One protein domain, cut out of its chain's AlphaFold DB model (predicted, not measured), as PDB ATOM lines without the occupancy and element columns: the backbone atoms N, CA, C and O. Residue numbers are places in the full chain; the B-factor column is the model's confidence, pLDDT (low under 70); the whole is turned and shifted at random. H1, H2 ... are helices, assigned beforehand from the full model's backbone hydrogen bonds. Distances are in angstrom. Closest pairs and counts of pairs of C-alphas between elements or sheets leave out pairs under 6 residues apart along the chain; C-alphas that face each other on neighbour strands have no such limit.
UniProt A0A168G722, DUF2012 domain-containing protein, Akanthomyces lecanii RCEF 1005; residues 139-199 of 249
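Overview. This is residues 139 to 199 of the 249 residues of the protein "DUF2012 domain-containing protein" of Akanthomyces lecanii RCEF 1005 (UniProt A0A168G722). Four helices make a long hook: H2 is the shaft, residues 139 to 148 stick out beyond its beginning, and H3 folds back from its end, with short H4 turned inward beyond H3. The printed part has 61 residues, 46 of them in four named helices in the order H1, H2, H3, H4, with no named strand; its class is all helix. It is extended, radius of gyration of the C-alphas 16.9 A, spanning 58 by 24 by 14 A.

Arrangement. H1, residues 145 to 149, and H2, residues 152 to 172, are close but not clearly touching; closest C-alphas, Leu 149 and Leu 155, 6.2 A. H2 has a kink of 29 degrees near residue 165. H3, residues 176 to 188, is close to but not clearly touching H2, closest C-alphas Val 171 and Arg 179, 7.1 A; steep tilt of 42 degrees, opposite ways. H4, residues 190 to 196, only just touches H3, with 3 pairs of C-alphas within 8 A, only at the corner, and with H3's residues 186 to 187 alone; closest C-alphas, Gln 186 and Asn 192, 6.2 A. O i to N i+4 pairs are within hydrogen-bond range throughout H1 and H3, 15 of 17 in H2 and 1 of 3 in H4, where O i to N i+3 gives 1 of 4.

Along the chain. H1 begins at C-alpha 145 (4.932, 15.571, -50.982) and measures 6.3 A, H2 29.8 A, H3 19.0 A, and H4 9.9 A, ending at C-alpha 196 (35.456, 19.289, -49.835).

Size, cuts and confidence. The farthest C-alphas, Glu 139 and Glu 177, are 58.6 A apart. The printed part has no cut, and its three links are tight. pLDDT is under 70 at residues 176 to 177, 179 and 185 to 199.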
ATOM      1  N   GLU A 139      -5.321   3.965 -61.007       86.75
ATOM      2  CA  GLU A 139      -5.193   5.224 -60.284       86.75
ATOM      3  C   GLU A 139      -4.079   6.067 -60.905       86.75
ATOM      4  O   GLU A 139      -2.999   5.571 -61.228       86.75
ATOM      5  N   ARG A 140      -4.342   7.366 -61.082       89.00
ATOM      6  CA  ARG A 140      -3.299   8.288 -61.536       89.00
ATOM      7  C   ARG A 140      -2.240   8.408 -60.441       89.00
ATOM      8  O   ARG A 140      -2.623   8.545 -59.276       89.00
ATOM      9  N   PRO A 141      -0.941   8.432 -60.787       84.25
ATOM     10  CA  PRO A 141       0.093   8.726 -59.809       84.25
ATOM     11  C   PRO A 141      -0.199  10.101 -59.203       84.25
ATOM     12  O   PRO A 141      -0.234  11.115 -59.905       84.25
ATOM     13  N   LYS A 142      -0.493  10.127 -57.903       84.94
ATOM     14  CA  LYS A 142      -0.726  11.370 -57.167       84.94
ATOM     15  C   LYS A 142       0.626  11.945 -56.768       84.94
ATOM     16  O   LYS A 142       1.506  11.218 -56.314       84.94
ATOM     17  N   PHE A 143       0.774  13.257 -56.913       79.38
ATOM     18  CA  PHE A 143       1.910  13.981 -56.361       79.38
ATOM     19  C   PHE A 143       1.816  13.916 -54.831       79.38
ATOM     20  O   PHE A 143       0.972  14.581 -54.231       79.38
ATOM     21  N   SER A 144       2.625  13.065 -54.201       84.06
ATOM     22  CA  SER A 144       2.720  12.987 -52.745       84.06
ATOM     23  C   SER A 144       3.978  13.720 -52.293       84.06
ATOM     24  O   SER A 144       5.098  13.331 -52.615       84.06
ATOM     25  N   ILE A 145       3.805  14.798 -51.529       83.12
ATOM     26  CA  ILE A 145       4.932  15.571 -50.982       83.12
ATOM     27  C   ILE A 145       5.817  14.662 -50.111       83.12
ATOM     28  O   ILE A 145       7.042  14.747 -50.172       83.12
ATOM     29  N   MET A 146       5.212  13.712 -49.388       83.62
ATOM     30  CA  MET A 146       5.955  12.715 -48.610       83.62
ATOM     31  C   MET A 146       6.744  11.746 -49.498       83.62
ATOM     32  O   MET A 146       7.873  11.412 -49.150       83.62
ATOM     33  N   SER A 147       6.220  11.338 -50.662       82.12
ATOM     34  CA  SER A 147       6.985  10.479 -51.584       82.12
ATOM     35  C   SER A 147       8.153  11.215 -52.240       82.12
ATOM     36  O   SER A 147       9.137  10.595 -52.622       82.12
ATOM     37  N   ILE A 148       8.048  12.538 -52.378       84.88
ATOM     38  CA  ILE A 148       9.111  13.394 -52.914       84.88
ATOM     39  C   ILE A 148      10.207  13.595 -51.871       84.88
ATOM     40  O   ILE A 148      11.377  13.454 -52.200       84.88
ATOM     41  N   LEU A 149       9.851  13.847 -50.609       85.06
ATOM     42  CA  LEU A 149      10.835  13.940 -49.526       85.06
ATOM     43  C   LEU A 149      11.546  12.599 -49.274       85.06
ATOM     44  O   LEU A 149      12.749  12.578 -49.039       85.06
ATOM     45  N   MET A 150      10.821  11.480 -49.365       87.25
ATOM     46  CA  MET A 150      11.387  10.128 -49.247       87.25
ATOM     47  C   MET A 150      12.157   9.670 -50.494       87.25
ATOM     48  O   MET A 150      12.695   8.564 -50.507       87.25
ATOM     49  N   ASN A 151      12.230  10.489 -51.545       90.31
ATOM     50  CA  ASN A 151      13.030  10.161 -52.714       90.31
ATOM     51  C   ASN A 151      14.525  10.271 -52.350       90.31
ATOM     52  O   ASN A 151      14.967  11.369 -51.994       90.31
ATOM     53  N   PRO A 152      15.327   9.192 -52.468       88.00
ATOM     54  CA  PRO A 152      16.733   9.186 -52.056       88.00
ATOM     55  C   PRO A 152      17.553  10.303 -52.709       88.00
ATOM     56  O   PRO A 152      18.423  10.875 -52.064       88.00
ATOM     57  N   MET A 153      17.235  10.692 -53.944       91.75
ATOM     58  CA  MET A 153      17.912  11.804 -54.623       91.75
ATOM     59  C   MET A 153      17.659  13.156 -53.940       91.75
ATOM     60  O   MET A 153      18.572  13.965 -53.791       91.75
ATOM     61  N   ILE A 154      16.422  13.402 -53.502       90.44
ATOM     62  CA  ILE A 154      16.024  14.662 -52.862       90.44
ATOM     63  C   ILE A 154      16.526  14.706 -51.421       90.44
ATOM     64  O   ILE A 154      17.019  15.743 -50.986       90.44
ATOM     65  N   LEU A 155      16.478  13.581 -50.701       92.12
ATOM     66  CA  LEU A 155      17.024  13.482 -49.350       92.12
ATOM     67  C   LEU A 155      18.538  13.723 -49.337       92.12
ATOM     68  O   LEU A 155      19.016  14.503 -48.520       92.12
ATOM     69  N   MET A 156      19.285  13.127 -50.273       90.94
ATOM     70  CA  MET A 156      20.724  13.389 -50.414       90.94
ATOM     71  C   MET A 156      21.001  14.853 -50.783       90.94
ATOM     72  O   MET A 156      21.927  15.462 -50.248       90.94
ATOM     73  N   GLY A 157      20.166  15.452 -51.639       91.31
ATOM     74  CA  GLY A 157      20.226  16.884 -51.950       91.31
ATOM     75  C   GLY A 157      19.995  17.776 -50.724       91.31
ATOM     76  O   GLY A 157      20.733  18.730 -50.495       91.31
ATOM     77  N   LEU A 158      19.014  17.448 -49.884       90.50
ATOM     78  CA  LEU A 158      18.723  18.203 -48.665       90.50
ATOM     79  C   LEU A 158      19.828  18.023 -47.615       90.50
ATOM     80  O   LEU A 158      20.291  19.009 -47.047       90.50
ATOM     81  N   VAL A 159      20.292  16.792 -47.388       89.94
ATOM     82  CA  VAL A 159      21.386  16.493 -46.451       89.94
ATOM     83  C   VAL A 159      22.672  17.205 -46.874       89.94
ATOM     84  O   VAL A 159      23.314  17.840 -46.042       89.94
ATOM     85  N   SER A 160      23.024  17.174 -48.162       87.44
ATOM     86  CA  SER A 160      24.195  17.901 -48.669       87.44
ATOM     87  C   SER A 160      24.060  19.418 -48.515       87.44
ATOM     88  O   SER A 160      25.016  20.062 -48.089       87.44
ATOM     89  N   MET A 161      22.875  19.992 -48.752       89.06
ATOM     90  CA  MET A 161      22.605  21.413 -48.501       89.06
ATOM     91  C   MET A 161      22.755  21.780 -47.015       89.06
ATOM     92  O   MET A 161      23.336  22.816 -46.689       89.06
ATOM     93  N   VAL A 162      22.280  20.923 -46.106       92.25
ATOM     94  CA  VAL A 162      22.440  21.117 -44.656       92.25
ATOM     95  C   VAL A 162      23.908  21.044 -44.249       92.25
ATOM     96  O   VAL A 162      24.344  21.880 -43.466       92.25
ATOM     97  N   ILE A 163      24.687  20.104 -44.791       89.31
ATOM     98  CA  ILE A 163      26.129  20.019 -44.519       89.31
ATOM     99  C   ILE A 163      26.844  21.262 -45.054       89.31
ATOM    100  O   ILE A 163      27.618  21.871 -44.330       89.31
ATOM    101  N   PHE A 164      26.545  21.700 -46.276       85.69
ATOM    102  CA  PHE A 164      27.196  22.864 -46.880       85.69
ATOM    103  C   PHE A 164      26.970  24.159 -46.086       85.69
ATOM    104  O   PHE A 164      27.883  24.966 -45.938       85.69
ATOM    105  N   ILE A 165      25.766  24.353 -45.543       87.88
ATOM    106  CA  ILE A 165      25.423  25.538 -44.741       87.88
ATOM    107  C   ILE A 165      25.837  25.362 -43.270       87.88
ATOM    108  O   ILE A 165      26.245  26.319 -42.612       87.88
ATOM    109  N   GLY A 166      25.730  24.145 -42.739       85.50
ATOM    110  CA  GLY A 166      25.975  23.830 -41.334       85.50
ATOM    111  C   GLY A 166      27.450  23.651 -40.993       85.50
ATOM    112  O   GLY A 166      27.875  24.048 -39.913       85.50
ATOM    113  N   MET A 167      28.255  23.110 -41.903       82.62
ATOM    114  CA  MET A 167      29.672  22.836 -41.661       82.62
ATOM    115  C   MET A 167      30.504  24.100 -41.409       82.62
ATOM    116  O   MET A 167      31.245  24.099 -40.428       82.62
ATOM    117  N   PRO A 168      30.337  25.214 -42.154       78.12
ATOM    118  CA  PRO A 168      30.994  26.480 -41.824       78.12
ATOM    119  C   PRO A 168      30.645  26.961 -40.410       78.12
ATOM    120  O   PRO A 168      31.517  27.396 -39.668       78.12
ATOM    121  N   LYS A 169      29.380  26.801 -39.995       81.50
ATOM    122  CA  LYS A 169      28.902  27.206 -38.664       81.50
ATOM    123  C   LYS A 169      29.406  26.310 -37.535       81.50
ATOM    124  O   LYS A 169      29.641  26.801 -36.433       81.50
ATOM    125  N   LEU A 170      29.576  25.018 -37.796       79.75
ATOM    126  CA  LEU A 170      30.168  24.077 -36.844       79.75
ATOM    127  C   LEU A 170      31.666  24.345 -36.676       79.75
ATOM    128  O   LEU A 170      32.150  24.393 -35.551       79.75
ATOM    129  N   VAL A 171      32.376  24.611 -37.776       77.31
ATOM    130  CA  VAL A 171      33.808  24.938 -37.750       77.31
ATOM    131  C   VAL A 171      34.054  26.285 -37.072       77.31
ATOM    132  O   VAL A 171      34.981  26.386 -36.280       77.31
ATOM    133  N   GLU A 172      33.214  27.301 -37.298       75.62
ATOM    134  CA  GLU A 172      33.306  28.611 -36.628       75.62
ATOM    135  C   GLU A 172      33.166  28.522 -35.099       75.62
ATOM    136  O   GLU A 172      33.809  29.303 -34.397       75.62
ATOM    137  N   ASN A 173      32.396  27.552 -34.592       76.88
ATOM    138  CA  ASN A 173      32.114  27.366 -33.165       76.88
ATOM    139  C   ASN A 173      32.941  26.250 -32.487       76.88
ATOM    140  O   ASN A 173      32.732  25.991 -31.306       76.88
ATOM    141  N   MET A 174      33.867  25.586 -33.193       74.75
ATOM    142  CA  MET A 174      34.753  24.559 -32.614       74.75
ATOM    143  C   MET A 174      35.996  25.163 -31.943       74.75
ATOM    144  O   MET A 174      36.532  26.162 -32.427       74.75
ATOM    145  N   ASP A 175      36.501  24.527 -30.882       74.69
ATOM    146  CA  ASP A 175      37.743  24.910 -30.192       74.69
ATOM    147  C   ASP A 175      38.989  24.676 -31.074       74.69
ATOM    148  O   ASP A 175      39.013  23.722 -31.861       74.69
ATOM    149  N   PRO A 176      40.051  25.500 -30.960       69.75
ATOM    150  CA  PRO A 176      41.207  25.472 -31.868       69.75
ATOM    151  C   PRO A 176      41.974  24.137 -31.883       69.75
ATOM    152  O   PRO A 176      42.538  23.783 -32.914       69.75
ATOM    153  N   GLU A 177      41.952  23.374 -30.787       68.81
ATOM    154  CA  GLU A 177      42.549  22.030 -30.705       68.81
ATOM    155  C   GLU A 177      41.757  21.009 -31.546       68.81
ATOM    156  O   GLU A 177      42.321  20.304 -32.381       68.81
ATOM    157  N   THR A 178      40.425  21.032 -31.449       72.00
ATOM    158  CA  THR A 178      39.534  20.132 -32.205       72.00
ATOM    159  C   THR A 178      39.501  20.430 -33.707       72.00
ATOM    160  O   THR A 178      39.258  19.534 -34.515       72.00
ATOM    161  N   ARG A 179      39.782  21.677 -34.116       68.75
ATOM    162  CA  ARG A 179      39.917  22.044 -35.537       68.75
ATOM    163  C   ARG A 179      41.160  21.422 -36.167       68.75
ATOM    164  O   ARG A 179      41.072  20.917 -37.280       68.75
ATOM    165  N   ALA A 180      42.286  21.414 -35.453       72.00
ATOM    166  CA  ALA A 180      43.531  20.826 -35.944       72.00
ATOM    167  C   ALA A 180      43.423  19.297 -36.096       72.00
ATOM    168  O   ALA A 180      43.893  18.736 -37.086       72.00
ATOM    169  N   GLU A 181      42.737  18.622 -35.169       71.62
ATOM    170  CA  GLU A 181      42.440  17.184 -35.267       71.62
ATOM    171  C   GLU A 181      41.457  16.866 -36.404       71.62
ATOM    172  O   GLU A 181      41.608  15.865 -37.113       71.62
ATOM    173  N   TRP A 182      40.472  17.742 -36.628       71.31
ATOM    174  CA  TRP A 182      39.527  17.643 -37.738       71.31
ATOM    175  C   TRP A 182      40.226  17.841 -39.094       71.31
ATOM    176  O   TRP A 182      39.990  17.076 -40.024       71.31
ATOM    177  N   GLU A 183      41.139  18.808 -39.212       71.12
ATOM    178  CA  GLU A 183      41.970  19.022 -40.407       71.12
ATOM    179  C   GLU A 183      42.921  17.848 -40.683       71.12
ATOM    180  O   GLU A 183      43.051  17.421 -41.836       71.12
ATOM    181  N   ALA A 184      43.529  17.268 -39.643       70.12
ATOM    182  CA  ALA A 184      44.329  16.051 -39.768       70.12
ATOM    183  C   ALA A 184      43.476  14.867 -40.263       70.12
ATOM    184  O   ALA A 184      43.841  14.201 -41.232       70.12
ATOM    185  N   SER A 185      42.279  14.681 -39.697       66.81
ATOM    186  CA  SER A 185      41.342  13.609 -40.071       66.81
ATOM    187  C   SER A 185      40.733  13.782 -41.471       66.81
ATOM    188  O   SER A 185      40.410  12.800 -42.148       66.81
ATOM    189  N   GLN A 186      40.575  15.023 -41.946       64.44
ATOM    190  CA  GLN A 186      40.152  15.315 -43.320       64.44
ATOM    191  C   GLN A 186      41.240  14.994 -44.347       64.44
ATOM    192  O   GLN A 186      40.925  14.585 -45.464       64.44
ATOM    193  N   LYS A 187      42.513  15.157 -43.972       64.38
ATOM    194  CA  LYS A 187      43.660  14.824 -44.821       64.38
ATOM    195  C   LYS A 187      43.835  13.314 -45.003       64.38
ATOM    196  O   LYS A 187      44.377  12.882 -46.017       64.38
ATOM    197  N   GLU A 188      43.350  12.521 -44.052       64.88
ATOM    198  CA  GLU A 188      43.486  11.061 -44.048       64.88
ATOM    199  C   GLU A 188      42.337  10.324 -44.765       64.88
ATOM    200  O   GLU A 188      42.535   9.203 -45.232       64.88
ATOM    201  N   ASN A 189      41.159  10.942 -44.936       57.81
ATOM    202  CA  ASN A 189      39.975  10.289 -45.514       57.81
ATOM    203  C   ASN A 189      39.656  10.759 -46.957       57.81
ATOM    204  O   ASN A 189      39.078  11.834 -47.145       57.81
ATOM    205  N   PRO A 190      39.911   9.942 -48.003       57.34
ATOM    206  CA  PRO A 190      39.765  10.335 -49.415       57.34
ATOM    207  C   PRO A 190      38.312  10.521 -49.893       57.34
ATOM    208  O   PRO A 190      38.085  11.051 -50.974       57.34
ATOM    209  N   MET A 191      37.309  10.113 -49.107       58.16
ATOM    210  CA  MET A 191      35.893  10.407 -49.390       58.16
ATOM    211  C   MET A 191      35.538  11.867 -49.051       58.16
ATOM    212  O   MET A 191      34.658  12.461 -49.673       58.16
ATOM    213  N   ASN A 192      36.251  12.476 -48.097       57.66
ATOM    214  CA  ASN A 192      36.000  13.849 -47.668       57.66
ATOM    215  C   ASN A 192      36.665  14.887 -48.588       57.66
ATOM    216  O   ASN A 192      36.210  16.024 -48.647       57.66
ATOM    217  N   SER A 193      37.681  14.496 -49.370       56.28
ATOM    218  CA  SER A 193      38.269  15.348 -50.416       56.28
ATOM    219  C   SER A 193      37.339  15.525 -51.624       56.28
ATOM    220  O   SER A 193      37.319  16.594 -52.231       56.28
ATOM    221  N   ILE A 194      36.496  14.529 -51.925       59.94
ATOM    222  CA  ILE A 194      35.443  14.639 -52.947       59.94
ATOM    223  C   ILE A 194      34.367  15.640 -52.501       59.94
ATOM    224  O   ILE A 194      33.995  16.516 -53.278       59.94
ATOM    225  N   LEU A 195      33.915  15.574 -51.244       61.09
ATOM    226  CA  LEU A 195      32.913  16.504 -50.707       61.09
ATOM    227  C   LEU A 195      33.483  17.915 -50.452       61.09
ATOM    228  O   LEU A 195      32.806  18.906 -50.718       61.09
ATOM    229  N   GLY A 196      34.743  18.020 -50.021       54.56
ATOM    230  CA  GLY A 196      35.456  19.289 -49.835       54.56
ATOM    231  C   GLY A 196      35.763  20.029 -51.143       54.56
ATOM    232  O   GLY A 196      35.808  21.254 -51.156       54.56
ATOM    233  N   SER A 197      35.879  19.318 -52.272       52.44
ATOM    234  CA  SER A 197      36.092  19.940 -53.592       52.44
ATOM    235  C   SER A 197      34.877  20.707 -54.140       52.44
ATOM    236  O   SER A 197      35.016  21.491 -55.078       52.44
ATOM    237  N   ALA A 198      33.690  20.532 -53.547       53.44
ATOM    238  CA  ALA A 198      32.484  21.280 -53.909       53.44
ATOM    239  C   ALA A 198      32.328  22.606 -53.133       53.44
ATOM    240  O   ALA A 198      31.483  23.426 -53.488       53.44
ATOM    241  N   GLY A 199      33.132  22.838 -52.089       54.97
ATOM    242  CA  GLY A 199      33.018  23.990 -51.197       54.97
ATOM    243  C   GLY A 199      34.287  24.826 -51.112       54.97
ATOM    244  O   GLY A 199      34.979  24.786 -50.107       54.97
TER     245      GLY A 199